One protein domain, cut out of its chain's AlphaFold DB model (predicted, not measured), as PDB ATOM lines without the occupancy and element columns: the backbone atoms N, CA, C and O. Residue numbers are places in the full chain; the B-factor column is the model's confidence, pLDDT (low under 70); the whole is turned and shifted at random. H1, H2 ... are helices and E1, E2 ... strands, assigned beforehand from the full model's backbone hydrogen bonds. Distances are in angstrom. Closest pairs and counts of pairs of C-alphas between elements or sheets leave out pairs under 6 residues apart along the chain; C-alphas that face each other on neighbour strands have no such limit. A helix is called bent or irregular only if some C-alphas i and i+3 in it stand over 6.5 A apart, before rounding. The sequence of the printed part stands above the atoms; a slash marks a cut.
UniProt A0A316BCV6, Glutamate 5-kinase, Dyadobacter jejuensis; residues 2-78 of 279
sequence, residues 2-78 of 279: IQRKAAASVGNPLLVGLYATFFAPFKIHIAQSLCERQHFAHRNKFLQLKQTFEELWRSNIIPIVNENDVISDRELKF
ATOM      1  N   ILE A   2      29.675  28.646 -43.594       82.50
ATOM      2  CA  ILE A   2      29.352  27.424 -42.840       82.50
ATOM      3  C   ILE A   2      29.348  26.179 -43.743       82.50
ATOM      4  O   ILE A   2      29.885  25.150 -43.361       82.50
ATOM      5  N   GLN A   3      28.856  26.290 -44.983       87.56
ATOM      6  CA  GLN A   3      28.868  25.178 -45.943       87.56
ATOM      7  C   GLN A   3      30.288  24.690 -46.279       87.56
ATOM      8  O   GLN A   3      30.485  23.498 -46.468       87.56
ATOM      9  N   ARG A   4      31.290  25.587 -46.318       83.56
ATOM     10  CA  ARG A   4      32.697  25.196 -46.527       83.56
ATOM     11  C   ARG A   4      33.252  24.455 -45.312       83.56
ATOM     12  O   ARG A   4      33.904  23.438 -45.489       83.56
ATOM     13  N   LYS A   5      32.938  24.923 -44.097       86.69
ATOM     14  CA  LYS A   5      33.311  24.239 -42.849       86.69
ATOM     15  C   LYS A   5      32.682  22.843 -42.761       86.69
ATOM     16  O   LYS A   5      33.366  21.893 -42.409       86.69
ATOM     17  N   ALA A   6      31.413  22.713 -43.156       88.88
ATOM     18  CA  ALA A   6      30.719  21.429 -43.238       88.88
ATOM     19  C   ALA A   6      31.315  20.506 -44.318       88.88
ATOM     20  O   ALA A   6      31.503  19.316 -44.092       88.88
ATOM     21  N   ALA A   7      31.669  21.045 -45.488       91.50
ATOM     22  CA  ALA A   7      32.362  20.269 -46.513       91.50
ATOM     23  C   ALA A   7      33.741  19.795 -46.025       91.50
ATOM     24  O   ALA A   7      34.099  18.644 -46.251       91.50
ATOM     25  N   ALA A   8      34.487  20.643 -45.311       88.56
ATOM     26  CA  ALA A   8      35.768  20.277 -44.717       88.56
ATOM     27  C   ALA A   8      35.617  19.210 -43.620       88.56
ATOM     28  O   ALA A   8      36.399  18.262 -43.593       88.56
ATOM     29  N   SER A   9      34.593  19.301 -42.759       90.75
ATOM     30  CA  SER A   9      34.353  18.299 -41.711       90.75
ATOM     31  C   SER A   9      33.995  16.924 -42.278       90.75
ATOM     32  O   SER A   9      34.386  15.915 -41.700       90.75
ATOM     33  N   VAL A  10      33.300  16.875 -43.419       94.06
ATOM     34  CA  VAL A  10      33.005  15.626 -44.141       94.06
ATOM     35  C   VAL A  10      34.217  15.139 -44.943       94.06
ATOM     36  O   VAL A  10      34.538  13.955 -44.924       94.06
ATOM     37  N   GLY A  11      34.904  16.039 -45.647       95.12
ATOM     38  CA  GLY A  11      35.985  15.697 -46.571       95.12
ATOM     39  C   GLY A  11      37.287  15.294 -45.884       95.12
ATOM     40  O   GLY A  11      37.999  14.428 -46.382       95.12
ATOM     41  N   ASN A  12      37.601  15.877 -44.729       93.69
ATOM     42  CA  ASN A  12      38.869  15.639 -44.046       93.69
ATOM     43  C   ASN A  12      39.038  14.180 -43.546       93.69
ATOM     44  O   ASN A  12      40.093  13.597 -43.799       93.69
ATOM     45  N   PRO A  13      38.026  13.523 -42.939       94.88
ATOM     46  CA  PRO A  13      38.081  12.082 -42.672       94.88
ATOM     47  C   PRO A  13      38.280  11.230 -43.933       94.88
ATOM     48  O   PRO A  13      39.058  10.278 -43.908       94.88
ATOM     49  N   LEU A  14      37.627  11.585 -45.049       96.81
ATOM     50  CA  LEU A  14      37.773  10.872 -46.325       96.81
ATOM     51  C   LEU A  14      39.197  11.002 -46.883       96.81
ATOM     52  O   LEU A  14      39.789  10.008 -47.297       96.81
ATOM     53  N   LEU A  15      39.772  12.207 -46.838       96.00
ATOM     54  CA  LEU A  15      41.150  12.477 -47.254       96.00
ATOM     55  C   LEU A  15      42.154  11.636 -46.454       96.00
ATOM     56  O   LEU A  15      43.035  10.999 -47.029       96.00
ATOM     57  N   VAL A  16      42.005  11.599 -45.129       96.88
ATOM     58  CA  VAL A  16      42.871  10.790 -44.257       96.88
ATOM     59  C   VAL A  16      42.682   9.294 -44.514       96.88
ATOM     60  O   VAL A  16      43.666   8.556 -44.536       96.88
ATOM     61  N   GLY A  17      41.452   8.849 -44.784       97.56
ATOM     62  CA  GLY A  17      41.167   7.472 -45.193       97.56
ATOM     63  C   GLY A  17      41.866   7.075 -46.497       97.56
ATOM     64  O   GLY A  17      42.396   5.966 -46.594       97.56
ATOM     65  N   LEU A  18      41.939   7.983 -47.477       97.81
ATOM     66  CA  LEU A  18      42.685   7.754 -48.719       97.81
ATOM     67  C   LEU A  18      44.182   7.595 -48.450       97.81
ATOM     68  O   LEU A  18      44.773   6.615 -48.900       97.81
ATOM     69  N   TYR A  19      44.785   8.492 -47.661       97.75
ATOM     70  CA  TYR A  19      46.185   8.341 -47.257       97.75
ATOM     71  C   TYR A  19      46.428   7.000 -46.562       97.75
ATOM     72  O   TYR A  19      47.321   6.261 -46.966       97.75
ATOM     73  N   ALA A  20      45.605   6.642 -45.572       97.25
ATOM     74  CA  ALA A  20      45.726   5.365 -44.872       97.25
ATOM     75  C   ALA A  20      45.643   4.167 -45.835       97.25
ATOM     76  O   ALA A  20      46.436   3.235 -45.724       97.25
ATOM     77  N   THR A  21      44.737   4.219 -46.815       98.12
ATOM     78  CA  THR A  21      44.574   3.165 -47.829       98.12
ATOM     79  C   THR A  21      45.825   3.005 -48.691       98.12
ATOM     80  O   THR A  21      46.275   1.883 -48.900       98.12
ATOM     81  N   PHE A  22      46.414   4.104 -49.169       96.94
ATOM     82  CA  PHE A  22      47.602   4.044 -50.028       96.94
ATOM     83  C   PHE A  22      48.900   3.756 -49.262       96.94
ATOM     84  O   PHE A  22      49.814   3.165 -49.833       96.94
ATOM     85  N   PHE A  23      48.984   4.102 -47.974       97.25
ATOM     86  CA  PHE A  23      50.129   3.755 -47.123       97.25
ATOM     87  C   PHE A  23      50.066   2.322 -46.561       97.25
ATOM     88  O   PHE A  23      51.113   1.733 -46.274       97.25
ATOM     89  N   ALA A  24      48.875   1.722 -46.448       96.75
ATOM     90  CA  ALA A  24      48.685   0.397 -45.853       96.75
ATOM     91  C   ALA A  24      49.495  -0.740 -46.518       96.75
ATOM     92  O   ALA A  24      50.109  -1.512 -45.776       96.75
ATOM     93  N   PRO A  25      49.591  -0.856 -47.864       97.94
ATOM     94  CA  PRO A  25      50.419  -1.882 -48.509       97.94
ATOM     95  C   PRO A  25      51.900  -1.806 -48.122       97.94
ATOM     96  O   PRO A  25      52.589  -2.826 -48.098       97.94
ATOM     97  N   PHE A  26      52.379  -0.610 -47.769       96.56
ATOM     98  CA  PHE A  26      53.753  -0.359 -47.337       96.56
ATOM     99  C   PHE A  26      53.952  -0.539 -45.826       96.56
ATOM    100  O   PHE A  26      55.061  -0.346 -45.336       96.56
ATOM    101  N   LYS A  27      52.901  -0.923 -45.081       96.62
ATOM    102  CA  LYS A  27      52.895  -1.055 -43.610       96.62
ATOM    103  C   LYS A  27      53.299   0.233 -42.887       96.62
ATOM    104  O   LYS A  27      53.854   0.191 -41.792       96.62
ATOM    105  N   ILE A  28      53.014   1.374 -43.507       96.31
ATOM    106  CA  ILE A  28      53.255   2.689 -42.927       96.31
ATOM    107  C   ILE A  28      51.954   3.155 -42.284       96.31
ATOM    108  O   ILE A  28      50.918   3.264 -42.942       96.31
ATOM    109  N   HIS A  29      52.005   3.425 -40.985       97.19
ATOM    110  CA  HIS A  29      50.882   4.009 -40.268       97.19
ATOM    111  C   HIS A  29      50.885   5.528 -40.437       97.19
ATOM    112  O   HIS A  29      51.943   6.154 -40.529       97.19
ATOM    113  N   ILE A  30      49.695   6.122 -40.448       97.88
ATOM    114  CA  ILE A  30      49.520   7.573 -40.503       97.88
ATOM    115  C   ILE A  30      48.815   8.077 -39.247       97.88
ATOM    116  O   ILE A  30      48.026   7.351 -38.642       97.88
ATOM    117  N   ALA A  31      49.075   9.326 -38.870       97.50
ATOM    118  CA  ALA A  31      48.375  10.005 -37.783       97.50
ATOM    119  C   ALA A  31      47.861  11.361 -38.254       97.50
ATOM    120  O   ALA A  31      48.615  12.168 -38.793       97.50
ATOM    121  N   GLN A  32      46.576  11.632 -38.045       96.81
ATOM    122  CA  GLN A  32      46.009  12.934 -38.365       96.81
ATOM    123  C   GLN A  32      46.463  13.982 -37.346       96.81
ATOM    124  O   GLN A  32      46.395  13.758 -36.139       96.81
ATOM    125  N   SER A  33      46.843  15.159 -37.838       95.00
ATOM    126  CA  SER A  33      47.058  16.342 -37.012       95.00
ATOM    127  C   SER A  33      46.321  17.535 -37.611       95.00
ATOM    128  O   SER A  33      46.574  17.928 -38.747       95.00
ATOM    129  N   LEU A  34      45.388  18.107 -36.852       93.38
ATOM    130  CA  LEU A  34      44.667  19.310 -37.254       93.38
ATOM    131  C   LEU A  34      45.254  20.516 -36.539       93.38
ATOM    132  O   LEU A  34      45.285  20.576 -35.310       93.38
ATOM    133  N   CYS A  35      45.733  21.469 -37.327       89.50
ATOM    134  CA  CYS A  35      46.438  22.632 -36.832       89.50
ATOM    135  C   CYS A  35      45.618  23.908 -37.004       89.50
ATOM    136  O   CYS A  35      44.916  24.094 -37.990       89.50
ATOM    137  N   GLU A  36      45.764  24.821 -36.054       85.38
ATOM    138  CA  GLU A  36      45.302  26.195 -36.149       85.38
ATOM    139  C   GLU A  36      46.510  27.108 -36.001       85.38
ATOM    140  O   GLU A  36      47.519  26.738 -35.390       85.38
ATOM    141  N   ARG A  37      46.398  28.331 -36.506       76.00
ATOM    142  CA  ARG A  37      47.489  29.305 -36.472       76.00
ATOM    143  C   ARG A  37      47.984  29.585 -35.046       76.00
ATOM    144  O   ARG A  37      49.189  29.667 -34.808       76.00
ATOM    145  N   GLN A  38      47.076  29.586 -34.067       75.06
ATOM    146  CA  GLN A  38      47.396  29.732 -32.641       75.06
ATOM    147  C   GLN A  38      48.355  28.661 -32.082       75.06
ATOM    148  O   GLN A  38      49.058  28.921 -31.102       75.06
ATOM    149  N   HIS A  39      48.420  27.464 -32.680       79.50
ATOM    150  CA  HIS A  39      49.377  26.435 -32.258       79.50
ATOM    151  C   HIS A  39      50.824  26.858 -32.517       79.50
ATOM    152  O   HIS A  39      51.714  26.417 -31.797       79.50
ATOM    153  N   PHE A  40      51.054  27.737 -33.495       75.88
ATOM    154  CA  PHE A  40      52.375  28.248 -33.855       75.88
ATOM    155  C   PHE A  40      52.682  29.600 -33.196       75.88
ATOM    156  O   PHE A  40      53.853  29.904 -32.980       75.88
ATOM    157  N   ALA A  41      51.655  30.367 -32.809       67.12
ATOM    158  CA  ALA A  41      51.789  31.610 -32.039       67.12
ATOM    159  C   ALA A  41      52.353  31.381 -30.636       67.12
ATOM    160  O   ALA A  41      53.256  32.069 -30.163       67.12
ATOM    161  N   HIS A  42      51.804  30.385 -29.940       68.75
ATOM    162  CA  HIS A  42      52.151  30.135 -28.553       68.75
ATOM    163  C   HIS A  42      53.252  29.088 -28.469       68.75
ATOM    164  O   HIS A  42      53.019  27.904 -28.713       68.75
ATOM    165  N   ARG A  43      54.439  29.504 -28.014       67.38
ATOM    166  CA  ARG A  43      55.610  28.625 -27.866       67.38
ATOM    167  C   ARG A  43      55.294  27.300 -27.166       67.38
ATOM    168  O   ARG A  43      55.786  26.259 -27.584       67.38
ATOM    169  N   ASN A  44      54.498  27.330 -26.098       72.56
ATOM    170  CA  ASN A  44      54.174  26.117 -25.343       72.56
ATOM    171  C   ASN A  44      53.298  25.153 -26.156       72.56
ATOM    172  O   ASN A  44      53.600  23.964 -26.185       72.56
ATOM    173  N   LYS A  45      52.278  25.661 -26.868       79.31
ATOM    174  CA  LYS A  45      51.439  24.847 -27.763       79.31
ATOM    175  C   LYS A  45      52.277  24.271 -28.910       79.31
ATOM    176  O   LYS A  45      52.182  23.084 -29.207       79.31
ATOM    177  N   PHE A  46      53.168  25.083 -29.480       80.00
ATOM    178  CA  PHE A  46      54.073  24.644 -30.538       80.00
ATOM    179  C   PHE A  46      55.014  23.524 -30.068       80.00
ATOM    180  O   PHE A  46      55.198  22.529 -30.765       80.00
ATOM    181  N   LEU A  47      55.602  23.651 -28.874       78.19
ATOM    182  CA  LEU A  47      56.479  22.614 -28.327       78.19
ATOM    183  C   LEU A  47      55.737  21.311 -28.033       78.19
ATOM    184  O   LEU A  47      56.293  20.248 -28.285       78.19
ATOM    185  N   GLN A  48      54.494  21.381 -27.554       86.00
ATOM    186  CA  GLN A  48      53.652  20.196 -27.372       86.00
ATOM    187  C   GLN A  48      53.357  19.503 -28.708       86.00
ATOM    188  O   GLN A  48      53.493  18.283 -28.817       86.00
ATOM    189  N   LEU A  49      53.016  20.279 -29.744       90.00
ATOM    190  CA  LEU A  49      52.848  19.763 -31.101       90.00
ATOM    191  C   LEU A  49      54.134  19.077 -31.583       90.00
ATOM    192  O   LEU A  49      54.095  17.928 -32.009       90.00
ATOM    193  N   LYS A  50      55.288  19.737 -31.437       87.75
ATOM    194  CA  LYS A  50      56.591  19.185 -31.824       87.75
ATOM    195  C   LYS A  50      56.910  17.868 -31.112       87.75
ATOM    196  O   LYS A  50      57.270  16.903 -31.774       87.75
ATOM    197  N   GLN A  51      56.740  17.812 -29.792       89.69
ATOM    198  CA  GLN A  51      56.964  16.595 -29.004       89.69
ATOM    199  C   GLN A  51      56.072  15.439 -29.469       89.69
ATOM    200  O   GLN A  51      56.526  14.302 -29.547       89.69
ATOM    201  N   THR A  52      54.821  15.739 -29.824       95.31
ATOM    202  CA  THR A  52      53.886  14.742 -30.362       95.31
ATOM    203  C   THR A  52      54.395  14.181 -31.690       95.31
ATOM    204  O   THR A  52      54.416  12.969 -31.876       95.31
ATOM    205  N   PHE A  53      54.859  15.038 -32.603       95.06
ATOM    206  CA  PHE A  53      55.401  14.612 -33.899       95.06
ATOM    207  C   PHE A  53      56.688  13.797 -33.757       95.06
ATOM    208  O   PHE A  53      56.842  12.784 -34.433       95.06
ATOM    209  N   GLU A  54      57.579  14.191 -32.846       93.81
ATOM    210  CA  GLU A  54      58.794  13.429 -32.539       93.81
ATOM    211  C   GLU A  54      58.469  12.007 -32.063       93.81
ATOM    212  O   GLU A  54      59.139  11.058 -32.468       93.81
ATOM    213  N   GLU A  55      57.418  11.841 -31.259       97.38
ATOM    214  CA  GLU A  55      56.974  10.522 -30.805       97.38
ATOM    215  C   GLU A  55      56.338   9.686 -31.927       97.38
ATOM    216  O   GLU A  55      56.614   8.489 -32.046       97.38
ATOM    217  N   LEU A  56      55.552  10.319 -32.805       97.25
ATOM    218  CA  LEU A  56      55.016   9.664 -34.003       97.25
ATOM    219  C   LEU A  56      56.146   9.128 -34.891       97.25
ATOM    220  O   LEU A  56      56.109   7.968 -35.300       97.25
ATOM    221  N   TRP A  57      57.190   9.924 -35.134       95.19
ATOM    222  CA  TRP A  57      58.334   9.489 -35.938       95.19
ATOM    223  C   TRP A  57      59.132   8.365 -35.277       95.19
ATOM    224  O   TRP A  57      59.497   7.414 -35.968       95.19
ATOM    225  N   ARG A  58      59.349   8.403 -33.952       96.69
ATOM    226  CA  ARG A  58      59.958   7.274 -33.211       96.69
ATOM    227  C   ARG A  58      59.164   5.979 -33.363       96.69
ATOM    228  O   ARG A  58      59.744   4.898 -33.333       96.69
ATOM    229  N   SER A  59      57.856   6.101 -33.565       96.94
ATOM    230  CA  SER A  59      56.934   4.985 -33.780       96.94
ATOM    231  C   SER A  59      56.775   4.586 -35.256       96.94
ATOM    232  O   SER A  59      55.916   3.765 -35.566       96.94
ATOM    233  N   ASN A  60      57.579   5.140 -36.177       95.50
ATOM    234  CA  ASN A  60      57.451   4.952 -37.633       95.50
ATOM    235  C   ASN A  60      56.068   5.344 -38.193       95.50
ATOM    236  O   ASN A  60      55.561   4.724 -39.130       95.50
ATOM    237  N   ILE A  61      55.447   6.378 -37.619       97.69
ATOM    238  CA  ILE A  61      54.155   6.916 -38.052       97.69
ATOM    239  C   ILE A  61      54.378   8.215 -38.834       97.69
ATOM    240  O   ILE A  61      55.092   9.110 -38.378       97.69
ATOM    241  N   ILE A  62      53.731   8.344 -39.996       97.31
ATOM    242  CA  ILE A  62      53.750   9.573 -40.797       97.31
ATOM    243  C   ILE A  62      52.585  10.489 -40.382       97.31
ATOM    244  O   ILE A  62      51.419  10.133 -40.576       97.31
ATOM    245  N   PRO A  63      52.854  11.688 -39.839       97.19
ATOM    246  CA  PRO A  63      51.804  12.656 -39.564       97.19
ATOM    247  C   PRO A  63      51.253  13.267 -40.863       97.19
ATOM    248  O   PRO A  63      52.009  13.759 -41.700       97.19
ATOM    249  N   ILE A  64      49.927  13.278 -41.003       97.19
ATOM    250  CA  ILE A  64      49.189  13.963 -42.070       97.19
ATOM    251  C   ILE A  64      48.562  15.213 -41.463       97.19
ATOM    252  O   ILE A  64      47.629  15.124 -40.657       97.19
ATOM    253  N   VAL A  65      49.110  16.371 -41.826       95.38
ATOM    254  CA  VAL A  65      48.734  17.656 -41.231       95.38
ATOM    255  C   VAL A  65      47.813  18.430 -42.157       95.38
ATOM    256  O   VAL A  65      48.065  18.509 -43.356       95.38
ATOM    257  N   ASN A  66      46.763  19.021 -41.595       93.12
ATOM    258  CA  ASN A  66      45.899  19.951 -42.309       93.12
ATOM    259  C   ASN A  66      45.429  21.076 -41.378       93.12
ATOM    260  O   ASN A  66      45.482  20.941 -40.151       93.12
ATOM    261  N   GLU A  67      44.952  22.178 -41.948       90.06
ATOM    262  CA  GLU A  67      44.285  23.222 -41.177       90.06
ATOM    263  C   GLU A  67      42.958  22.708 -40.589       90.06
ATOM    264  O   GLU A  67      42.204  21.967 -41.225       90.06
ATOM    265  N   ASN A  68      42.647  23.109 -39.355       89.75
ATOM    266  CA  ASN A  68      41.364  22.808 -38.734       89.75
ATOM    267  C   ASN A  68      40.267  23.761 -39.241       89.75
ATOM    268  O   ASN A  68      39.829  24.692 -38.560       89.75
ATOM    269  N   ASP A  69      39.804  23.527 -40.466       84.62
ATOM    270  CA  ASP A  69      38.809  24.369 -41.140       84.62
ATOM    271  C   ASP A  69      37.458  24.472 -40.419       84.62
ATOM    272  O   ASP A  69      36.716  25.438 -40.624       84.62
ATOM    273  N   VAL A  70      37.134  23.495 -39.569       82.56
ATOM    274  CA  VAL A  70      35.846  23.403 -38.872       82.56
ATOM    275  C   VAL A  70      35.725  24.485 -37.800       82.56
ATOM    276  O   VAL A  70      34.707  25.177 -37.728       82.56
ATOM    277  N   ILE A  71      36.776  24.680 -37.005       80.38
ATOM    278  CA  ILE A  71      36.768  25.622 -35.877       80.38
ATOM    279  C   ILE A  71      37.512  26.923 -36.165       80.38
ATOM    280  O   ILE A  71      37.198  27.920 -35.534       80.38
ATOM    281  N   SER A  72      38.387  26.962 -37.172       68.88
ATOM    282  CA  SER A  72      39.187  28.158 -37.459       68.88
ATOM    283  C   SER A  72      38.332  29.402 -37.738       68.88
ATOM    284  O   SER A  72      37.425  29.405 -38.591       68.88
ATOM    285  N   ASP A  73      38.628  30.468 -36.999       65.06
ATOM    286  CA  ASP A  73      38.045  31.796 -37.170       65.06
ATOM    287  C   ASP A  73      38.711  32.543 -38.321       65.06
ATOM    288  O   ASP A  73      39.886  32.340 -38.612       65.06
ATOM    289  N   ARG A  74      37.968  33.426 -38.999       59.91
ATOM    290  CA  ARG A  74      38.471  34.147 -40.186       59.91
ATOM    291  C   ARG A  74      39.777  34.906 -39.939       59.91
ATOM    292  O   ARG A  74      40.565  35.021 -40.868       59.91
ATOM    293  N   GLU A  75      39.973  35.406 -38.725       51.31
ATOM    294  CA  GLU A  75      41.144  36.191 -38.320       51.31
ATOM    295  C   GLU A  75      42.339  35.309 -37.917       51.31
ATOM    296  O   GLU A  75      43.476  35.764 -37.947       51.31
ATOM    297  N   LEU A  76      42.096  34.032 -37.596       55.38
ATOM    298  CA  LEU A  76      43.091  33.079 -37.086       55.38
ATOM    299  C   LEU A  76      43.366  31.917 -38.058       55.38
ATOM    300  O   LEU A  76      43.978  30.920 -37.671       55.38
ATOM    301  N   LYS A  77      42.912  32.032 -39.310       58.09
ATOM    302  CA  LYS A  77      43.185  31.064 -40.380       58.09
ATOM    303  C   LYS A  77      44.586  31.242 -40.959       58.09
ATOM    304  O   LYS A  77      45.139  32.349 -40.972       58.09
ATOM    305  N   PHE A  78      45.158  30.157 -41.465       59.44
ATOM    306  CA  PHE A  78      46.303  30.271 -42.364       59.44
ATOM    307  C   PHE A  78      45.868  30.965 -43.659       59.44
ATOM    308  O   PHE A  78      44.704  30.890 -44.065       59.44
TER     309      PHE A  78
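Overview. This is residues 2 to 78 of the 279 residues of the protein "Glutamate 5-kinase" of Dyadobacter jejuensis (UniProt A0A316BCV6). A ribbon of two parallel strands, E1 and E2, runs through the middle of a flat layout, with the long helix H1 along one side and H3 along the other; short H2 sits at the corner where the chain turns into H3. Residues 68 to 78, after E2, hold no named element. The printed part has 77 residues, in the order H1, E1, H2, H3, E2, of mixed class, helices and strands. It is only just loose, close to compact, with a radius of gyration of the C-alphas of 14.0 A, and spans 40 by 32 by 12 A.

Arrangement. Start with H1, residues 2 to 26, which has a kink of 27 degrees near residue 10 and is only just irregular: C-alphas 22 and 25 are 6.7 A apart. Next comes E1, residues 29 to 35; its closest C-alphas with H1 are those of Ile 30 and Ala 20, 6.2 A apart. H2, residues 38 to 41, and H3, residues 43 to 58, touch only at the corner by their link, H3 with residues 45 to 49 alone; the closest C-alphas, of Phe 40 and Phe 46, are 5.2 A apart. H1 and H3 are apart. E2, residues 61 to 67, is E1's parallel neighbour at 26 degrees: look for N 33 and O 64 at 2.9 A and N 64 and O 31 at 2.8 A, within hydrogen-bond range. The closest C-alphas of H3 and E2 are those of Leu 56 and Ile 62, 6.9 A apart; of H1 and E2, those of Val 16 and Ile 64, 7.4 A apart. E1, H2, H3 and E2 form a strand-helix-strand unit, two parallel neighbour strands with helices between, its crossover right-handed. Every O i to N i+4 pair is within hydrogen-bond range in H3 and 17 of 21 are in H1, while H2 is too short for such a pair.

Along the chain. Find C-alpha 2 at (29.352, 27.424, -42.840); H1 runs 37.2 A from there to C-alpha 26. E1 begins at C-alpha 29, (50.882, 4.009, -40.268), and measures 19.5 A. H2 measures 4.8 A and H3 22.4 A. E2 measures 19.3 A and ends at C-alpha 67, (44.285, 23.222, -41.177).

Size, cuts and confidence. The C-alphas farthest apart are those of Pro 25 and Glu 75, at 40.5 A. The printed part has no cut, and the four links between named elements are tight. Look for pLDDT under 70 at residues 41 to 43 and 72 to 78; the mean of the printed part is 87.6.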